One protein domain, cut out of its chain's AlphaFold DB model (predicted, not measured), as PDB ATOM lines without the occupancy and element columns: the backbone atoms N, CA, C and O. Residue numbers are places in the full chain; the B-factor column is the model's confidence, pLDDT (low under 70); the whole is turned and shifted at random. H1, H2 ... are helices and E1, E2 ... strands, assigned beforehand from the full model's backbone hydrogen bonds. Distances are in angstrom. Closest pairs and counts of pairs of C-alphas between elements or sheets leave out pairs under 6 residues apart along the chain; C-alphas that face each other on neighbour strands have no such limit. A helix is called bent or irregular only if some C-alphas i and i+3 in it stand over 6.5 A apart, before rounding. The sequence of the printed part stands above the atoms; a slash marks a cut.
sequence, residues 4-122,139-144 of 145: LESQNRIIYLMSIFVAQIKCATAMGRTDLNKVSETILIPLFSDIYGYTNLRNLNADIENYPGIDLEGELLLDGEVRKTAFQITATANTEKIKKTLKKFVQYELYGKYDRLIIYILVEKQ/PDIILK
ATOM      1  N   LEU A   4      13.723  -7.686   3.253       91.44
ATOM      2  CA  LEU A   4      12.749  -7.241   2.260       91.44
ATOM      3  C   LEU A   4      12.663  -8.201   1.061       91.44
ATOM      4  O   LEU A   4      11.572  -8.497   0.580       91.44
ATOM      5  N   GLU A   5      13.795  -8.733   0.595       93.81
ATOM      6  CA  GLU A   5      13.818  -9.736  -0.477       93.81
ATOM      7  C   GLU A   5      13.139 -11.033  -0.035       93.81
ATOM      8  O   GLU A   5      12.350 -11.601  -0.790       93.81
ATOM      9  N   SER A   6      13.396 -11.483   1.196       89.25
ATOM     10  CA  SER A   6      12.741 -12.663   1.768       89.25
ATOM     11  C   SER A   6      11.233 -12.465   1.889       89.25
ATOM     12  O   SER A   6      10.471 -13.329   1.461       89.25
ATOM     13  N   GLN A   7      10.793 -11.316   2.403       88.19
ATOM     14  CA  GLN A   7       9.373 -10.976   2.513       88.19
ATOM     15  C   GLN A   7       8.698 -10.949   1.137       88.19
ATOM     16  O   GLN A   7       7.676 -11.606   0.943       88.19
ATOM     17  N   ASN A   8       9.304 -10.284   0.153       92.56
ATOM     18  CA  ASN A   8       8.780 -10.238  -1.213       92.56
ATOM     19  C   ASN A   8       8.725 -11.628  -1.854       92.56
ATOM     20  O   ASN A   8       7.763 -11.961  -2.551       92.56
ATOM     21  N   ARG A   9       9.726 -12.475  -1.589       91.75
ATOM     22  CA  ARG A   9       9.744 -13.853  -2.079       91.75
ATOM     23  C   ARG A   9       8.630 -14.693  -1.458       91.75
ATOM     24  O   ARG A   9       7.970 -15.426  -2.191       91.75
ATOM     25  N   ILE A  10       8.396 -14.569  -0.151       88.19
ATOM     26  CA  ILE A  10       7.297 -15.247   0.551       88.19
ATOM     27  C   ILE A  10       5.951 -14.804  -0.032       88.19
ATOM     28  O   ILE A  10       5.146 -15.655  -0.404       88.19
ATOM     29  N   ILE A  11       5.735 -13.493  -0.188       88.81
ATOM     30  CA  ILE A  11       4.504 -12.931  -0.767       88.81
ATOM     31  C   ILE A  11       4.252 -13.503  -2.165       88.81
ATOM     32  O   ILE A  11       3.148 -13.969  -2.450       88.81
ATOM     33  N   TYR A  12       5.271 -13.511  -3.024       90.94
ATOM     34  CA  TYR A  12       5.166 -14.048  -4.378       90.94
ATOM     35  C   TYR A  12       4.786 -15.537  -4.379       90.94
ATOM     36  O   TYR A  12       3.829 -15.933  -5.048       90.94
ATOM     37  N   LEU A  13       5.495 -16.359  -3.597       89.94
ATOM     38  CA  LEU A  13       5.262 -17.806  -3.542       89.94
ATOM     39  C   LEU A  13       3.879 -18.146  -2.970       89.94
ATOM     40  O   LEU A  13       3.165 -18.967  -3.544       89.94
ATOM     41  N   MET A  14       3.473 -17.481  -1.887       85.00
ATOM     42  CA  MET A  14       2.150 -17.664  -1.284       85.00
ATOM     43  C   MET A  14       1.023 -17.203  -2.209       85.00
ATOM     44  O   MET A  14      -0.006 -17.872  -2.295       85.00
ATOM     45  N   SER A  15       1.218 -16.117  -2.962       87.94
ATOM     46  CA  SER A  15       0.219 -15.649  -3.933       87.94
ATOM     47  C   SER A  15      -0.028 -16.683  -5.034       87.94
ATOM     48  O   SER A  15      -1.180 -16.975  -5.360       87.94
ATOM     49  N   ILE A  16       1.042 -17.282  -5.569       88.62
ATOM     50  CA  ILE A  16       0.942 -18.350  -6.573       88.62
ATOM     51  C   ILE A  16       0.262 -19.582  -5.985       88.62
ATOM     52  O   ILE A  16      -0.645 -20.131  -6.606       88.62
ATOM     53  N   PHE A  17       0.668 -19.995  -4.785       85.50
ATOM     54  CA  PHE A  17       0.107 -21.160  -4.109       85.50
ATOM     55  C   PHE A  17      -1.411 -21.037  -3.912       85.50
ATOM     56  O   PHE A  17      -2.169 -21.919  -4.317       85.50
ATOM     57  N   VAL A  18      -1.872 -19.903  -3.376       83.06
ATOM     58  CA  VAL A  18      -3.306 -19.634  -3.184       83.06
ATOM     59  C   VAL A  18      -4.048 -19.615  -4.523       83.06
ATOM     60  O   VAL A  18      -5.129 -20.198  -4.631       83.06
ATOM     61  N   ALA A  19      -3.484 -18.986  -5.560       85.31
ATOM     62  CA  ALA A  19      -4.092 -18.959  -6.890       85.31
ATOM     63  C   ALA A  19      -4.229 -20.368  -7.490       85.31
ATOM     64  O   ALA A  19      -5.293 -20.721  -7.998       85.31
ATOM     65  N   GLN A  20      -3.195 -21.203  -7.369       85.50
ATOM     66  CA  GLN A  20      -3.222 -22.589  -7.837       85.50
ATOM     67  C   GLN A  20      -4.280 -23.420  -7.110       85.50
ATOM     68  O   GLN A  20      -5.033 -24.142  -7.763       85.50
ATOM     69  N   ILE A  21      -4.397 -23.277  -5.785       81.69
ATOM     70  CA  ILE A  21      -5.442 -23.946  -4.996       81.69
ATOM     71  C   ILE A  21      -6.838 -23.513  -5.458       81.69
ATOM     72  O   ILE A  21      -7.707 -24.369  -5.655       81.69
ATOM     73  N   LYS A  22      -7.060 -22.206  -5.665       80.62
ATOM     74  CA  LYS A  22      -8.338 -21.670  -6.163       80.62
ATOM     75  C   LYS A  22      -8.693 -22.276  -7.525       80.62
ATOM     76  O   LYS A  22      -9.788 -22.818  -7.682       80.62
ATOM     77  N   CYS A  23      -7.766 -22.240  -8.485       81.62
ATOM     78  CA  CYS A  23      -7.973 -22.791  -9.825       81.62
ATOM     79  C   CYS A  23      -8.242 -24.300  -9.792       81.62
ATOM     80  O   CYS A  23      -9.203 -24.766 -10.398       81.62
ATOM     81  N   ALA A  24      -7.445 -25.067  -9.048       80.50
ATOM     82  CA  ALA A  24      -7.618 -26.511  -8.950       80.50
ATOM     83  C   ALA A  24      -8.952 -26.897  -8.306       80.50
ATOM     84  O   ALA A  24      -9.650 -27.765  -8.827       80.50
ATOM     85  N   THR A  25      -9.347 -26.197  -7.240       76.25
ATOM     86  CA  THR A  25     -10.646 -26.400  -6.586       76.25
ATOM     87  C   THR A  25     -11.799 -26.121  -7.548       76.25
ATOM     88  O   THR A  25     -12.727 -26.923  -7.625       76.25
ATOM     89  N   ALA A  26     -11.731 -25.033  -8.326       79.44
ATOM     90  CA  ALA A  26     -12.735 -24.711  -9.344       79.44
ATOM     91  C   ALA A  26     -12.814 -25.771 -10.459       79.44
ATOM     92  O   ALA A  26     -13.887 -26.021 -11.000       79.44
ATOM     93  N   MET A  27     -11.696 -26.436 -10.762       82.00
ATOM     94  CA  MET A  27     -11.625 -27.563 -11.699       82.00
ATOM     95  C   MET A  27     -12.015 -28.914 -11.071       82.00
ATOM     96  O   MET A  27     -11.891 -29.945 -11.729       82.00
ATOM     97  N   GLY A  28     -12.430 -28.947  -9.799       73.56
ATOM     98  CA  GLY A  28     -12.757 -30.182  -9.081       73.56
ATOM     99  C   GLY A  28     -11.548 -31.052  -8.711       73.56
ATOM    100  O   GLY A  28     -11.727 -32.193  -8.296       73.56
ATOM    101  N   ARG A  29     -10.316 -30.539  -8.840       74.19
ATOM    102  CA  ARG A  29      -9.082 -31.250  -8.473       74.19
ATOM    103  C   ARG A  29      -8.783 -31.054  -6.989       74.19
ATOM    104  O   ARG A  29      -8.433 -29.955  -6.562       74.19
ATOM    105  N   THR A  30      -8.894 -32.123  -6.203       67.00
ATOM    106  CA  THR A  30      -8.674 -32.090  -4.746       67.00
ATOM    107  C   THR A  30      -7.261 -32.472  -4.317       67.00
ATOM    108  O   THR A  30      -6.932 -32.292  -3.149       67.00
ATOM    109  N   ASP A  31      -6.407 -32.936  -5.232       66.81
ATOM    110  CA  ASP A  31      -5.031 -33.371  -4.927       66.81
ATOM    111  C   ASP A  31      -4.176 -32.248  -4.327       66.81
ATOM    112  O   ASP A  31      -3.350 -32.474  -3.447       66.81
ATOM    113  N   LEU A  32      -4.436 -31.004  -4.738       70.06
ATOM    114  CA  LEU A  32      -3.769 -29.818  -4.197       70.06
ATOM    115  C   LEU A  32      -4.109 -29.540  -2.724       70.06
ATOM    116  O   LEU A  32      -3.309 -28.903  -2.045       70.06
ATOM    117  N   ASN A  33      -5.233 -30.052  -2.204       69.50
ATOM    118  CA  ASN A  33      -5.521 -29.992  -0.767       69.50
ATOM    119  C   ASN A  33      -4.637 -30.972   0.023       69.50
ATOM    120  O   ASN A  33      -4.083 -30.596   1.045       69.50
ATOM    121  N   LYS A  34      -4.388 -32.180  -0.499       74.00
ATOM    122  CA  LYS A  34      -3.454 -33.130   0.138       74.00
ATOM    123  C   LYS A  34      -2.026 -32.566   0.190       74.00
ATOM    124  O   LYS A  34      -1.298 -32.730   1.167       74.00
ATOM    125  N   VAL A  35      -1.623 -31.853  -0.866       76.50
ATOM    126  CA  VAL A  35      -0.326 -31.160  -0.912       76.50
ATOM    127  C   VAL A  35      -0.273 -30.013   0.103       76.50
ATOM    128  O   VAL A  35       0.743 -29.848   0.781       76.50
ATOM    129  N   SER A  36      -1.353 -29.239   0.253       78.31
ATOM    130  CA  SER A  36      -1.380 -28.115   1.193       78.31
ATOM    131  C   SER A  36      -1.317 -28.559   2.652       78.31
ATOM    132  O   SER A  36      -0.614 -27.919   3.426       78.31
ATOM    133  N   GLU A  37      -1.937 -29.683   3.018       83.62
ATOM    134  CA  GLU A  37      -1.803 -30.288   4.353       83.62
ATOM    135  C   GLU A  37      -0.330 -30.478   4.745       83.62
ATOM    136  O   GLU A  37       0.080 -30.122   5.846       83.62
ATOM    137  N   THR A  38       0.496 -30.963   3.814       84.62
ATOM    138  CA  THR A  38       1.922 -31.218   4.072       84.62
ATOM    139  C   THR A  38       2.750 -29.930   4.092       84.62
ATOM    140  O   THR A  38       3.629 -29.775   4.935       84.62
ATOM    141  N   ILE A  39       2.457 -28.976   3.202       85.88
ATOM    142  CA  ILE A  39       3.163 -27.681   3.145       85.88
ATOM    143  C   ILE A  39       2.896 -26.834   4.399       85.88
ATOM    144  O   ILE A  39       3.772 -26.088   4.837       85.88
ATOM    145  N   LEU A  40       1.703 -26.941   4.989       87.75
ATOM    146  CA  LEU A  40       1.331 -26.160   6.169       87.75
ATOM    147  C   LEU A  40       2.037 -26.612   7.453       87.75
ATOM    148  O   LEU A  40       2.152 -25.804   8.369       87.75
ATOM    149  N   ILE A  41       2.540 -27.847   7.527       91.06
ATOM    150  CA  ILE A  41       3.240 -28.373   8.714       91.06
ATOM    151  C   ILE A  41       4.422 -27.482   9.133       91.06
ATOM    152  O   ILE A  41       4.379 -26.950  10.246       91.06
ATOM    153  N   PRO A  42       5.449 -27.258   8.285       90.44
ATOM    154  CA  PRO A  42       6.570 -26.398   8.662       90.44
ATOM    155  C   PRO A  42       6.120 -24.954   8.910       90.44
ATOM    156  O   PRO A  42       6.615 -24.304   9.822       90.44
ATOM    157  N   LEU A  43       5.117 -24.466   8.172       88.88
ATOM    158  CA  LEU A  43       4.603 -23.109   8.347       88.88
ATOM    159  C   LEU A  43       3.961 -22.902   9.728       88.88
ATOM    160  O   LEU A  43       4.223 -21.907  10.396       88.88
ATOM    161  N   PHE A  44       3.109 -23.831  10.163       91.81
ATOM    162  CA  PHE A  44       2.445 -23.752  11.463       91.81
ATOM    163  C   PHE A  44       3.409 -24.000  12.619       91.81
ATOM    164  O   PHE A  44       3.263 -23.360  13.662       91.81
ATOM    165  N   SER A  45       4.390 -24.878  12.421       92.75
ATOM    166  CA  SER A  45       5.490 -25.067  13.364       92.75
ATOM    167  C   SER A  45       6.241 -23.755  13.586       92.75
ATOM    168  O   SER A  45       6.327 -23.277  14.714       92.75
ATOM    169  N   ASP A  46       6.689 -23.110  12.510       90.06
ATOM    170  CA  ASP A  46       7.577 -21.950  12.606       90.06
ATOM    171  C   ASP A  46       6.846 -20.660  13.009       90.06
ATOM    172  O   ASP A  46       7.380 -19.853  13.769       90.06
ATOM    173  N   ILE A  47       5.621 -20.440  12.514       89.44
ATOM    174  CA  ILE A  47       4.876 -19.193  12.767       89.44
ATOM    175  C   ILE A  47       4.114 -19.243  14.089       89.44
ATOM    176  O   ILE A  47       4.037 -18.238  14.798       89.44
ATOM    177  N   TYR A  48       3.497 -20.384  14.406       88.69
ATOM    178  CA  TYR A  48       2.612 -20.506  15.565       88.69
ATOM    179  C   TYR A  48       3.211 -21.331  16.706       88.69
ATOM    180  O   TYR A  48       2.588 -21.392  17.763       88.69
ATOM    181  N   GLY A  49       4.388 -21.939  16.524       92.38
ATOM    182  CA  GLY A  49       5.080 -22.693  17.569       92.38
ATOM    183  C   GLY A  49       4.487 -24.073  17.849       92.38
ATOM    184  O   GLY A  49       4.709 -24.617  18.929       92.38
ATOM    185  N   TYR A  50       3.706 -24.634  16.920       94.81
ATOM    186  CA  TYR A  50       3.182 -25.988  17.088       94.81
ATOM    187  C   TYR A  50       4.307 -27.021  16.978       94.81
ATOM    188  O   TYR A  50       5.086 -27.014  16.030       94.81
ATOM    189  N   THR A  51       4.348 -27.962  17.909       94.62
ATOM    190  CA  THR A  51       5.277 -29.093  17.909       94.62
ATOM    191  C   THR A  51       4.557 -30.373  17.503       94.62
ATOM    192  O   THR A  51       3.326 -30.447  17.516       94.62
ATOM    193  N   ASN A  52       5.320 -31.398  17.108       93.44
ATOM    194  CA  ASN A  52       4.789 -32.723  16.764       93.44
ATOM    195  C   ASN A  52       3.668 -32.691  15.700       93.44
ATOM    196  O   ASN A  52       2.799 -33.561  15.677       93.44
ATOM    197  N   LEU A  53       3.690 -31.678  14.822       93.56
ATOM    198  CA  LEU A  53       2.733 -31.526  13.732       93.56
ATOM    199  C   LEU A  53       2.935 -32.627  12.694       93.56
ATOM    200  O   LEU A  53       4.026 -32.780  12.144       93.56
ATOM    201  N   ARG A  54       1.869 -33.365  12.385       92.94
ATOM    202  CA  ARG A  54       1.904 -34.446  11.398       92.94
ATOM    203  C   ARG A  54       0.613 -34.546  10.603       92.94
ATOM    204  O   ARG A  54      -0.464 -34.221  11.102       92.94
ATOM    205  N   ASN A  55       0.741 -35.038   9.374       92.44
ATOM    206  CA  ASN A  55      -0.393 -35.322   8.506       92.44
ATOM    207  C   ASN A  55      -1.004 -36.684   8.869       92.44
ATOM    208  O   ASN A  55      -0.338 -37.710   8.769       92.44
ATOM    209  N   LEU A  56      -2.273 -36.694   9.276       90.94
ATOM    210  CA  LEU A  56      -3.013 -37.908   9.628       90.94
ATOM    211  C   LEU A  56      -3.347 -38.760   8.400       90.94
ATOM    212  O   LEU A  56      -3.406 -39.986   8.501       90.94
ATOM    213  N   ASN A  57      -3.501 -38.121   7.238       85.31
ATOM    214  CA  ASN A  57      -3.732 -38.796   5.966       85.31
ATOM    215  C   ASN A  57      -2.495 -39.557   5.459       85.31
ATOM    216  O   ASN A  57      -2.631 -40.365   4.542       85.31
ATOM    217  N   ALA A  58      -1.307 -39.321   6.037       82.75
ATOM    218  CA  ALA A  58      -0.107 -40.106   5.740       82.75
ATOM    219  C   ALA A  58      -0.155 -41.513   6.362       82.75
ATOM    220  O   ALA A  58       0.412 -42.443   5.793       82.75
ATOM    221  N   ASP A  59      -0.855 -41.671   7.489       80.62
ATOM    222  CA  ASP A  59      -0.968 -42.951   8.196       80.62
ATOM    223  C   ASP A  59      -2.253 -43.700   7.831       80.62
ATOM    224  O   ASP A  59      -2.253 -44.920   7.675       80.62
ATOM    225  N   ILE A  60      -3.368 -42.972   7.727       80.38
ATOM    226  CA  ILE A  60      -4.687 -43.524   7.417       80.38
ATOM    227  C   ILE A  60      -5.299 -42.652   6.333       80.38
ATOM    228  O   ILE A  60      -5.660 -41.503   6.585       80.38
ATOM    229  N   GLU A  61      -5.444 -43.200   5.129       77.69
ATOM    230  CA  GLU A  61      -5.989 -42.432   4.017       77.69
ATOM    231  C   GLU A  61      -7.409 -41.931   4.337       77.69
ATOM    232  O   GLU A  61      -8.298 -42.709   4.687       77.69
ATOM    233  N   ASN A  62      -7.633 -40.624   4.164       74.38
ATOM    234  CA  ASN A  62      -8.902 -39.944   4.438       74.38
ATOM    235  C   ASN A  62      -9.333 -40.032   5.913       74.38
ATOM    236  O   ASN A  62     -10.484 -40.385   6.210       74.38
ATOM    237  N   TYR A  63      -8.426 -39.679   6.829       82.38
ATOM    238  CA  TYR A  63      -8.695 -39.656   8.263       82.38
ATOM    239  C   TYR A  63      -9.989 -38.867   8.571       82.38
ATOM    240  O   TYR A  63     -10.282 -37.843   7.936       82.38
ATOM    241  N   PRO A  64     -10.842 -39.327   9.506       82.75
ATOM    242  CA  PRO A  64     -12.175 -38.758   9.667       82.75
ATOM    243  C   PRO A  64     -12.204 -37.292  10.124       82.75
ATOM    244  O   PRO A  64     -12.196 -36.977  11.308       82.75
ATOM    245  N   GLY A  65     -12.386 -36.381   9.167       81.62
ATOM    246  CA  GLY A  65     -12.801 -34.999   9.432       81.62
ATOM    247  C   GLY A  65     -11.704 -34.057   9.929       81.62
ATOM    248  O   GLY A  65     -11.994 -32.879  10.098       81.62
ATOM    249  N   ILE A  66     -10.481 -34.539  10.121       90.62
ATOM    250  CA  ILE A  66      -9.303 -33.733  10.445       90.62
ATOM    251  C   ILE A  66      -8.125 -34.244   9.616       90.62
ATOM    252  O   ILE A  66      -8.069 -35.428   9.294       90.62
ATOM    253  N   ASP A  67      -7.210 -33.344   9.288       91.62
ATOM    254  CA  ASP A  67      -6.115 -33.586   8.353       91.62
ATOM    255  C   ASP A  67      -4.760 -33.569   9.072       91.62
ATOM    256  O   ASP A  67      -3.913 -34.420   8.813       91.62
ATOM    257  N   LEU A  68      -4.569 -32.656  10.035       93.81
ATOM    258  CA  LEU A  68      -3.347 -32.583  10.842       93.81
ATOM    259  C   LEU A  68      -3.648 -32.741  12.332       93.81
ATOM    260  O   LEU A  68      -4.701 -32.322  12.819       93.81
ATOM    261  N   GLU A  69      -2.671 -33.256  13.070       94.81
ATOM    262  CA  GLU A  69      -2.601 -33.103  14.521       94.81
ATOM    263  C   GLU A  69      -1.262 -32.508  14.935       94.81
ATOM    264  O   GLU A  69      -0.258 -32.722  14.262       94.81
ATOM    265  N   GLY A  70      -1.258 -31.769  16.039       94.56
ATOM    266  CA  GLY A  70      -0.052 -31.233  16.654       94.56
ATOM    267  C   GLY A  70      -0.301 -30.782  18.085       94.56
ATOM    268  O   GLY A  70      -1.414 -30.871  18.611       94.56
ATOM    269  N   GLU A  71       0.746 -30.280  18.713       96.19
ATOM    270  CA  GLU A  71       0.758 -29.857  20.106       96.19
ATOM    271  C   GLU A  71       1.169 -28.391  20.198       96.19
ATOM    272  O   GLU A  71       1.980 -27.913  19.412       96.19
ATOM    273  N   LEU A  72       0.592 -27.654  21.142       93.75
ATOM    274  CA  LEU A  72       0.990 -26.278  21.420       93.75
ATOM    275  C   LEU A  72       1.119 -26.081  22.920       93.75
ATOM    276  O   LEU A  72       0.202 -26.426  23.666       93.75
ATOM    277  N   LEU A  73       2.236 -25.502  23.349       92.44
ATOM    278  CA  LEU A  73       2.422 -25.103  24.736       92.44
ATOM    279  C   LEU A  73       1.709 -23.767  24.966       92.44
ATOM    280  O   LEU A  73       2.108 -22.744  24.411       92.44
ATOM    281  N   LEU A  74       0.652 -23.779  25.772       86.94
ATOM    282  CA  LEU A  74      -0.087 -22.584  26.179       86.94
ATOM    283  C   LEU A  74      -0.193 -22.572  27.696       86.94
ATOM    284  O   LEU A  74      -0.621 -23.557  28.287       86.94
ATOM    285  N   ASP A  75       0.220 -21.466  28.315       90.00
ATOM    286  CA  ASP A  75       0.153 -21.264  29.767       90.00
ATOM    287  C   ASP A  75       0.815 -22.393  30.589       90.00
ATOM    288  O   ASP A  75       0.400 -22.709  31.699       90.00
ATOM    289  N   GLY A  76       1.867 -23.010  30.036       89.81
ATOM    290  CA  GLY A  76       2.587 -24.124  30.665       89.81
ATOM    291  C   GLY A  76       1.951 -25.505  30.464       89.81
ATOM    292  O   GLY A  76       2.512 -26.493  30.930       89.81
ATOM    293  N   GLU A  77       0.836 -25.600  29.737       91.50
ATOM    294  CA  GLU A  77       0.149 -26.854  29.423       91.50
ATOM    295  C   GLU A  77       0.282 -27.224  27.941       91.50
ATOM    296  O   GLU A  77       0.164 -26.380  27.049       91.50
ATOM    297  N   VAL A  78       0.491 -28.514  27.662       94.19
ATOM    298  CA  VAL A  78       0.494 -29.042  26.292       94.19
ATOM    299  C   VAL A  78      -0.945 -29.259  25.837       94.19
ATOM    300  O   VAL A  78      -1.671 -30.061  26.420       94.19
ATOM    301  N   ARG A  79      -1.345 -28.560  24.772       94.12
ATOM    302  CA  ARG A  79      -2.681 -28.640  24.172       94.12
ATOM    303  C   ARG A  79      -2.620 -29.425  22.872       94.12
ATOM    304  O   ARG A  79      -1.988 -28.978  21.911       94.12
ATOM    305  N   LYS A  80      -3.323 -30.555  22.801       95.38
ATOM    306  CA  LYS A  80      -3.469 -31.329  21.563       95.38
ATOM    307  C   LYS A  80      -4.471 -30.644  20.650       95.38
ATOM    308  O   LYS A  80      -5.634 -30.452  21.002       95.38
ATOM    309  N   THR A  81      -4.021 -30.280  19.461       94.81
ATOM    310  CA  THR A  81      -4.806 -29.531  18.484       94.81
ATOM    311  C   THR A  81      -4.970 -30.345  17.212       94.81
ATOM    312  O   THR A  81      -3.991 -30.800  16.622       94.81
ATOM    313  N   ALA A  82      -6.215 -30.501  16.779       94.81
ATOM    314  CA  ALA A  82      -6.554 -31.038  15.473       94.81
ATOM    315  C   ALA A  82      -6.819 -29.905  14.480       94.81
ATOM    316  O   ALA A  82      -7.438 -28.892  14.826       94.81
ATOM    317  N   PHE A  83      -6.409 -30.100  13.230       93.00
ATOM    318  CA  PHE A  83      -6.646 -29.157  12.146       93.00
ATOM    319  C   PHE A  83      -7.425 -29.818  11.025       93.00
ATOM    320  O   PHE A  83      -7.056 -30.890  10.556       93.00
ATOM    321  N   GLN A  84      -8.460 -29.140  10.553       91.19
ATOM    322  CA  GLN A  84      -9.104 -29.429   9.281       91.19
ATOM    323  C   GLN A  84      -8.669 -28.350   8.285       91.19
ATOM    324  O   GLN A  84      -8.884 -27.165   8.539       91.19
ATOM    325  N   ILE A  85      -8.059 -28.741   7.170       88.31
ATOM    326  CA  ILE A  85      -7.568 -27.848   6.119       88.31
ATOM    327  C   ILE A  85      -8.549 -27.863   4.943       88.31
ATOM    328  O   ILE A  85      -8.861 -28.905   4.371       88.31
ATOM    329  N   THR A  86      -9.083 -26.709   4.544       83.81
ATOM    330  CA  THR A  86     -10.063 -26.643   3.446       83.81
ATOM    331  C   THR A  86      -9.859 -25.432   2.544       83.81
ATOM    332  O   THR A  86      -9.648 -24.315   3.000       83.81
ATOM    333  N   ALA A  87     -10.005 -25.625   1.234       77.00
ATOM    334  CA  ALA A  87     -10.056 -24.540   0.251       77.00
ATOM    335  C   ALA A  87     -11.469 -23.963   0.046       77.00
ATOM    336  O   ALA A  87     -11.692 -23.147  -0.840       77.00
ATOM    337  N   THR A  88     -12.460 -24.393   0.828       71.31
ATOM    338  CA  THR A  88     -13.842 -23.902   0.705       71.31
ATOM    339  C   THR A  88     -14.451 -23.667   2.076       71.31
ATOM    340  O   THR A  88     -14.452 -24.566   2.920       71.31
ATOM    341  N   ALA A  89     -15.026 -22.484   2.256       67.31
ATOM    342  CA  ALA A  89     -15.537 -21.991   3.528       67.31
ATOM    343  C   ALA A  89     -17.026 -22.288   3.792       67.31
ATOM    344  O   ALA A  89     -17.574 -21.746   4.748       67.31
ATOM    345  N   ASN A  90     -17.699 -23.105   2.965       73.50
ATOM    346  CA  ASN A  90     -19.146 -23.321   3.088       73.50
ATOM    347  C   ASN A  90     -19.509 -23.893   4.476       73.50
ATOM    348  O   ASN A  90     -18.946 -24.897   4.927       73.50
ATOM    349  N   THR A  91     -20.504 -23.278   5.116       76.94
ATOM    350  CA  THR A  91     -21.134 -23.690   6.379       76.94
ATOM    351  C   THR A  91     -21.461 -25.187   6.436       76.94
ATOM    352  O   THR A  91     -21.305 -25.809   7.487       76.94
ATOM    353  N   GLU A  92     -21.874 -25.806   5.328       80.25
ATOM    354  CA  GLU A  92     -22.146 -27.249   5.276       80.25
ATOM    355  C   GLU A  92     -20.899 -28.103   5.536       80.25
ATOM    356  O   GLU A  92     -20.981 -29.097   6.262       80.25
ATOM    357  N   LYS A  93     -19.729 -27.705   5.015       80.06
ATOM    358  CA  LYS A  93     -18.464 -28.413   5.275       80.06
ATOM    359  C   LYS A  93     -18.030 -28.279   6.726       80.06
ATOM    360  O   LYS A  93     -17.576 -29.262   7.308       80.06
ATOM    361  N   ILE A  94     -18.225 -27.106   7.326       83.56
ATOM    362  CA  ILE A  94     -17.954 -26.904   8.755       83.56
ATOM    363  C   ILE A  94     -18.860 -27.810   9.589       83.56
ATOM    364  O   ILE A  94     -18.372 -28.573  10.418       83.56
ATOM    365  N   LYS A  95     -20.172 -27.815   9.317       86.31
ATOM    366  CA  LYS A  95     -21.122 -28.702  10.009       86.31
ATOM    367  C   LYS A  95     -20.756 -30.177   9.830       86.31
ATOM    368  O   LYS A  95     -20.830 -30.940  10.789       86.31
ATOM    369  N   LYS A  96     -20.341 -30.591   8.629       87.12
ATOM    370  CA  LYS A  96     -19.895 -31.965   8.349       87.12
ATOM    371  C   LYS A  96     -18.639 -32.332   9.142       87.12
ATOM    372  O   LYS A  96     -18.575 -33.429   9.686       87.12
ATOM    373  N   THR A  97     -17.681 -31.413   9.226       87.94
ATOM    374  CA  THR A  97     -16.452 -31.563  10.015       87.94
ATOM    375  C   THR A  97     -16.781 -31.750  11.490       87.94
ATOM    376  O   THR A  97     -16.372 -32.742  12.077       87.94
ATOM    377  N   LEU A  98     -17.613 -30.875  12.063       89.69
ATOM    378  CA  LEU A  98     -18.037 -30.976  13.462       89.69
ATOM    379  C   LEU A  98     -18.801 -32.273  13.747       89.69
ATOM    380  O   LEU A  98     -18.529 -32.937  14.742       89.69
ATOM    381  N   LYS A  99     -19.714 -32.678  12.854       90.56
ATOM    382  CA  LYS A  99     -20.430 -33.956  12.978       90.56
ATOM    383  C   LYS A  99     -19.470 -35.140  13.009       90.56
ATOM    384  O   LYS A  99     -19.620 -35.989  13.877       90.56
ATOM    385  N   LYS A 100     -18.482 -35.186  12.107       90.81
ATOM    386  CA  LYS A 100     -17.440 -36.224  12.129       90.81
ATOM    387  C   LYS A 100     -16.634 -36.159  13.426       90.81
ATOM    388  O   LYS A 100     -16.453 -37.174  14.078       90.81
ATOM    389  N   PHE A 101     -16.214 -34.971  13.841       90.56
ATOM    390  CA  PHE A 101     -15.418 -34.798  15.052       90.56
ATOM    391  C   PHE A 101     -16.114 -35.351  16.306       90.56
ATOM    392  O   PHE A 101     -15.478 -36.004  17.128       90.56
ATOM    393  N   VAL A 102     -17.432 -35.153  16.417       90.62
ATOM    394  CA  VAL A 102     -18.252 -35.736  17.491       90.62
ATOM    395  C   VAL A 102     -18.487 -37.231  17.282       90.62
ATOM    396  O   VAL A 102     -18.310 -38.005  18.214       90.62
ATOM    397  N   GLN A 103     -18.854 -37.652  16.067       92.44
ATOM    398  CA  GLN A 103     -19.144 -39.054  15.740       92.44
ATOM    399  C   GLN A 103     -17.963 -39.990  16.029       92.44
ATOM    400  O   GLN A 103     -18.178 -41.130  16.418       92.44
ATOM    401  N   TYR A 104     -16.735 -39.516  15.814       91.25
ATOM    402  CA  TYR A 104     -15.503 -40.273  16.043       91.25
ATOM    403  C   TYR A 104     -14.859 -39.968  17.406       91.25
ATOM    404  O   TYR A 104     -13.696 -40.296  17.613       91.25
ATOM    405  N   GLU A 105     -15.587 -39.306  18.312       92.00
ATOM    406  CA  GLU A 105     -15.149 -39.011  19.684       92.00
ATOM    407  C   GLU A 105     -13.799 -38.280  19.783       92.00
ATOM    408  O   GLU A 105     -13.086 -38.347  20.784       92.00
ATOM    409  N   LEU A 106     -13.451 -37.505  18.751       91.31
ATOM    410  CA  LEU A 106     -12.162 -36.815  18.666       91.31
ATOM    411  C   LEU A 106     -12.019 -35.721  19.735       91.31
ATOM    412  O   LEU A 106     -10.904 -35.357  20.101       91.31
ATOM    413  N   TYR A 107     -13.134 -35.257  20.301       89.62
ATOM    414  CA  TYR A 107     -13.166 -34.344  21.446       89.62
ATOM    415  C   TYR A 107     -12.568 -34.941  22.730       89.62
ATOM    416  O   TYR A 107     -12.211 -34.190  23.630       89.62
ATOM    417  N   GLY A 108     -12.454 -36.270  22.836       90.88
ATOM    418  CA  GLY A 108     -11.734 -36.921  23.933       90.88
ATOM    419  C   GLY A 108     -10.216 -36.953  23.726       90.88
ATOM    420  O   GLY A 108      -9.470 -37.133  24.686       90.88
ATOM    421  N   LYS A 109      -9.751 -36.780  22.481       92.12
ATOM    422  CA  LYS A 109      -8.333 -36.860  22.095       92.12
ATOM    423  C   LYS A 109      -7.674 -35.488  21.932       92.12
ATOM    424  O   LYS A 109      -6.476 -35.367  22.191       92.12
ATOM    425  N   TYR A 110      -8.426 -34.486  21.480       94.25
ATOM    426  CA  TYR A 110      -7.914 -33.147  21.191       94.25
ATOM    427  C   TYR A 110      -8.644 -32.085  22.005       94.25
ATOM    428  O   TYR A 110      -9.874 -32.036  22.024       94.25
ATOM    429  N   ASP A 111      -7.873 -31.176  22.593       93.00
ATOM    430  CA  ASP A 111      -8.369 -30.028  23.355       93.00
ATOM    431  C   ASP A 111      -8.947 -28.940  22.441       93.00
ATOM    432  O   ASP A 111      -9.777 -28.127  22.854       93.00
ATOM    433  N   ARG A 112      -8.487 -28.902  21.183       91.38
ATOM    434  CA  ARG A 112      -8.831 -27.861  20.216       91.38
ATOM    435  C   ARG A 112      -9.032 -28.425  18.814       91.38
ATOM    436  O   ARG A 112      -8.264 -29.267  18.357       91.38
ATOM    437  N   LEU A 113     -10.025 -27.879  18.111       92.31
ATOM    438  CA  LEU A 113     -10.232 -28.079  16.677       92.31
ATOM    439  C   LEU A 113     -10.118 -26.734  15.953       92.31
ATOM    440  O   LEU A 113     -10.887 -25.807  16.216       92.31
ATOM    441  N   ILE A 114      -9.187 -26.647  15.006       91.00
ATOM    442  CA  ILE A 114      -9.005 -25.488  14.130       91.00
ATOM    443  C   ILE A 114      -9.446 -25.866  12.721       91.00
ATOM    444  O   ILE A 114      -8.943 -26.817  12.135       91.00
ATOM    445  N   ILE A 115     -10.369 -25.092  12.152       89.00
ATOM    446  CA  ILE A 115     -10.720 -25.199  10.733       89.00
ATOM    447  C   ILE A 115      -9.974 -24.085  10.006       89.00
ATOM    448  O   ILE A 115     -10.304 -22.905  10.165       89.00
ATOM    449  N   TYR A 116      -8.952 -24.468   9.249       87.94
ATOM    450  CA  TYR A 116      -8.083 -23.567   8.509       87.94
ATOM    451  C   TYR A 116      -8.532 -23.471   7.052       87.94
ATOM    452  O   TYR A 116      -8.604 -24.472   6.334       87.94
ATOM    453  N   ILE A 117      -8.850 -22.254   6.615       84.12
ATOM    454  CA  ILE A 117      -9.371 -22.000   5.272       84.12
ATOM    455  C   ILE A 117      -8.249 -21.403   4.418       84.12
ATOM    456  O   ILE A 117      -7.833 -20.276   4.654       84.12
ATOM    457  N   LEU A 118      -7.785 -22.149   3.408       78.75
ATOM    458  CA  LEU A 118      -6.642 -21.789   2.545       78.75
ATOM    459  C   LEU A 118      -6.885 -20.561   1.658       78.75
ATOM    460  O   LEU A 118      -5.949 -19.949   1.150       78.75
ATOM    461  N   VAL A 119      -8.151 -20.247   1.400       72.75
ATOM    462  CA  VAL A 119      -8.574 -19.160   0.513       72.75
ATOM    463  C   VAL A 119      -9.387 -18.135   1.296       72.75
ATOM    464  O   VAL A 119      -9.571 -18.253   2.506       72.75
ATOM    465  N   GLU A 120      -9.885 -17.108   0.613       63.66
ATOM    466  CA  GLU A 120     -10.768 -16.123   1.232       63.66
ATOM    467  C   GLU A 120     -11.923 -16.797   1.984       63.66
ATOM    468  O   GLU A 120     -12.680 -17.614   1.451       63.66
ATOM    469  N   LYS A 121     -12.023 -16.447   3.266       55.41
ATOM    470  CA  LYS A 121     -13.153 -16.788   4.116       55.41
ATOM    471  C   LYS A 121     -14.411 -16.141   3.521       55.41
ATOM    472  O   LYS A 121     -14.344 -15.002   3.070       55.41
ATOM    473  N   GLN A 122     -15.548 -16.838   3.533       52.25
ATOM    474  CA  GLN A 122     -16.817 -16.235   3.104       52.25
ATOM    475  C   GLN A 122     -17.188 -15.041   4.004       52.25
ATOM    476  O   GLN A 122     -16.921 -15.074   5.208       52.25
ATOM    477  N   PRO A 139     -14.654 -28.055  22.814       45.66
ATOM    478  CA  PRO A 139     -13.348 -27.621  22.345       45.66
ATOM    479  C   PRO A 139     -13.461 -26.173  21.860       45.66
ATOM    480  O   PRO A 139     -14.479 -25.785  21.273       45.66
ATOM    481  N   ASP A 140     -12.422 -25.372  22.088       51.28
ATOM    482  CA  ASP A 140     -12.345 -24.016  21.545       51.28
ATOM    483  C   ASP A 140     -12.341 -24.099  20.010       51.28
ATOM    484  O   ASP A 140     -11.330 -24.452  19.400       51.28
ATOM    485  N   ILE A 141     -13.465 -23.794  19.357       51.78
ATOM    486  CA  ILE A 141     -13.531 -23.757  17.891       51.78
ATOM    487  C   ILE A 141     -12.989 -22.406  17.433       51.78
ATOM    488  O   ILE A 141     -13.665 -21.381  17.545       51.78
ATOM    489  N   ILE A 142     -11.774 -22.404  16.885       58.84
ATOM    490  CA  ILE A 142     -11.130 -21.194  16.366       58.84
ATOM    491  C   ILE A 142     -11.068 -21.275  14.839       58.84
ATOM    492  O   ILE A 142     -10.423 -22.152  14.268       58.84
ATOM    493  N   LEU A 143     -11.721 -20.323  14.168       46.53
ATOM    494  CA  LEU A 143     -11.586 -20.123  12.724       46.53
ATOM    495  C   LEU A 143     -10.383 -19.214  12.463       46.53
ATOM    496  O   LEU A 143     -10.491 -18.000  12.657       46.53
ATOM    497  N   LYS A 144      -9.259 -19.784  12.019       56.72
ATOM    498  CA  LYS A 144      -8.066 -19.015  11.634       56.72
ATOM    499  C   LYS A 144      -7.932 -18.909  10.113       56.72
ATOM    500  O   LYS A 144      -8.298 -19.831   9.384       56.72
TER     501      LYS A 144
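What this domain is: This is residues 4 to 122 and 139 to 144 of the 145 residues of an uncharacterized protein of Hyella patelloides LEGE 07179 (UniProt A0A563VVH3). A twisted sheet of five strands forms the core, with helix H2 packed along one face and the shorter H3 over the opposite face. The longest helix, H1, is joined to H2 by a tight link, and its residues 4 to 16 stick out as a free arm. The printed part has 125 residues with three named helices and five named strands, in the order H1, H2, E1, E2, E3, H3, E4, E5. The sheet runs E1 E2 E3 E4 E5 and is mixed: antiparallel from E1 to E3, parallel from E3 to E5. The class is mixed, helices and strands, and the whole is compact, with a radius of gyration of the C-alphas of 14.9 A and spans of 42 by 36 by 29 A.

How they stand to each other: H1, residues 4 to 26, and H2, residues 31 to 48, form a helical hairpin, at a shallow tilt of 32 degrees, opposite ways. They only just touch, with 3 pairs of C-alphas within 8 A, through residues 21 to 24 and 32 to 33 alone; the closest C-alphas, of Ile 21 and Leu 32, are 6.2 A apart. H2 has a kink of 39 degrees near residue 42 and is only just irregular: C-alphas 39 and 42 are 6.6 A apart. E1, residues 51 to 55, E2, residues 68 to 74, and E3, residues 77 to 86, form a meander, each strand the antiparallel neighbour of the one before; N 54 and O 69 are 2.9 A apart, N 70 and O 81 3.0 A. H2 is on the sheet at a height of 7.5 A, at 12 degrees to E2 on the local plane, along the strands; its closest C-alphas to E1 are those of Ile 41 and Leu 53, 5.9 A. E3, H3, residues 91 to 103, and E4, residues 112 to 117, form a strand-helix-strand unit, two parallel neighbour strands with a helix between, its crossover right-handed; N 84 and O 114 are 2.9 A apart. H3 is on the face opposite to H2, at a height of 9.5 A; the closest C-alphas of H3 and E4, those of Ile 94 and Ile 115, are 7.7 A apart. E5, residues 140 to 144, is parallel to E4 with no N and O within hydrogen-bond range. Every O i to N i+4 pair is within range in H1 and H3, and 10 of 14 in H2.

Where its parts are: H1 begins at C-alpha 4, (12.749, -7.241, 2.260), and is 33.0 A long; H2 is 25.4 A, E3 27.9 A and H3 18.1 A. E5 ends at C-alpha 144, (-8.066, -19.015, 11.634).

The domain as a whole: The farthest C-alphas, of Leu 4 and Gln 103, are 47.0 A apart. Residues 123 to 138 are not printed, with 22.6 A between C-alphas 122 and 139. The link E1 to E2 is long. pLDDT is under 70 at residues 30 to 31, 33, 89, 120 to 122 and 139 to 144.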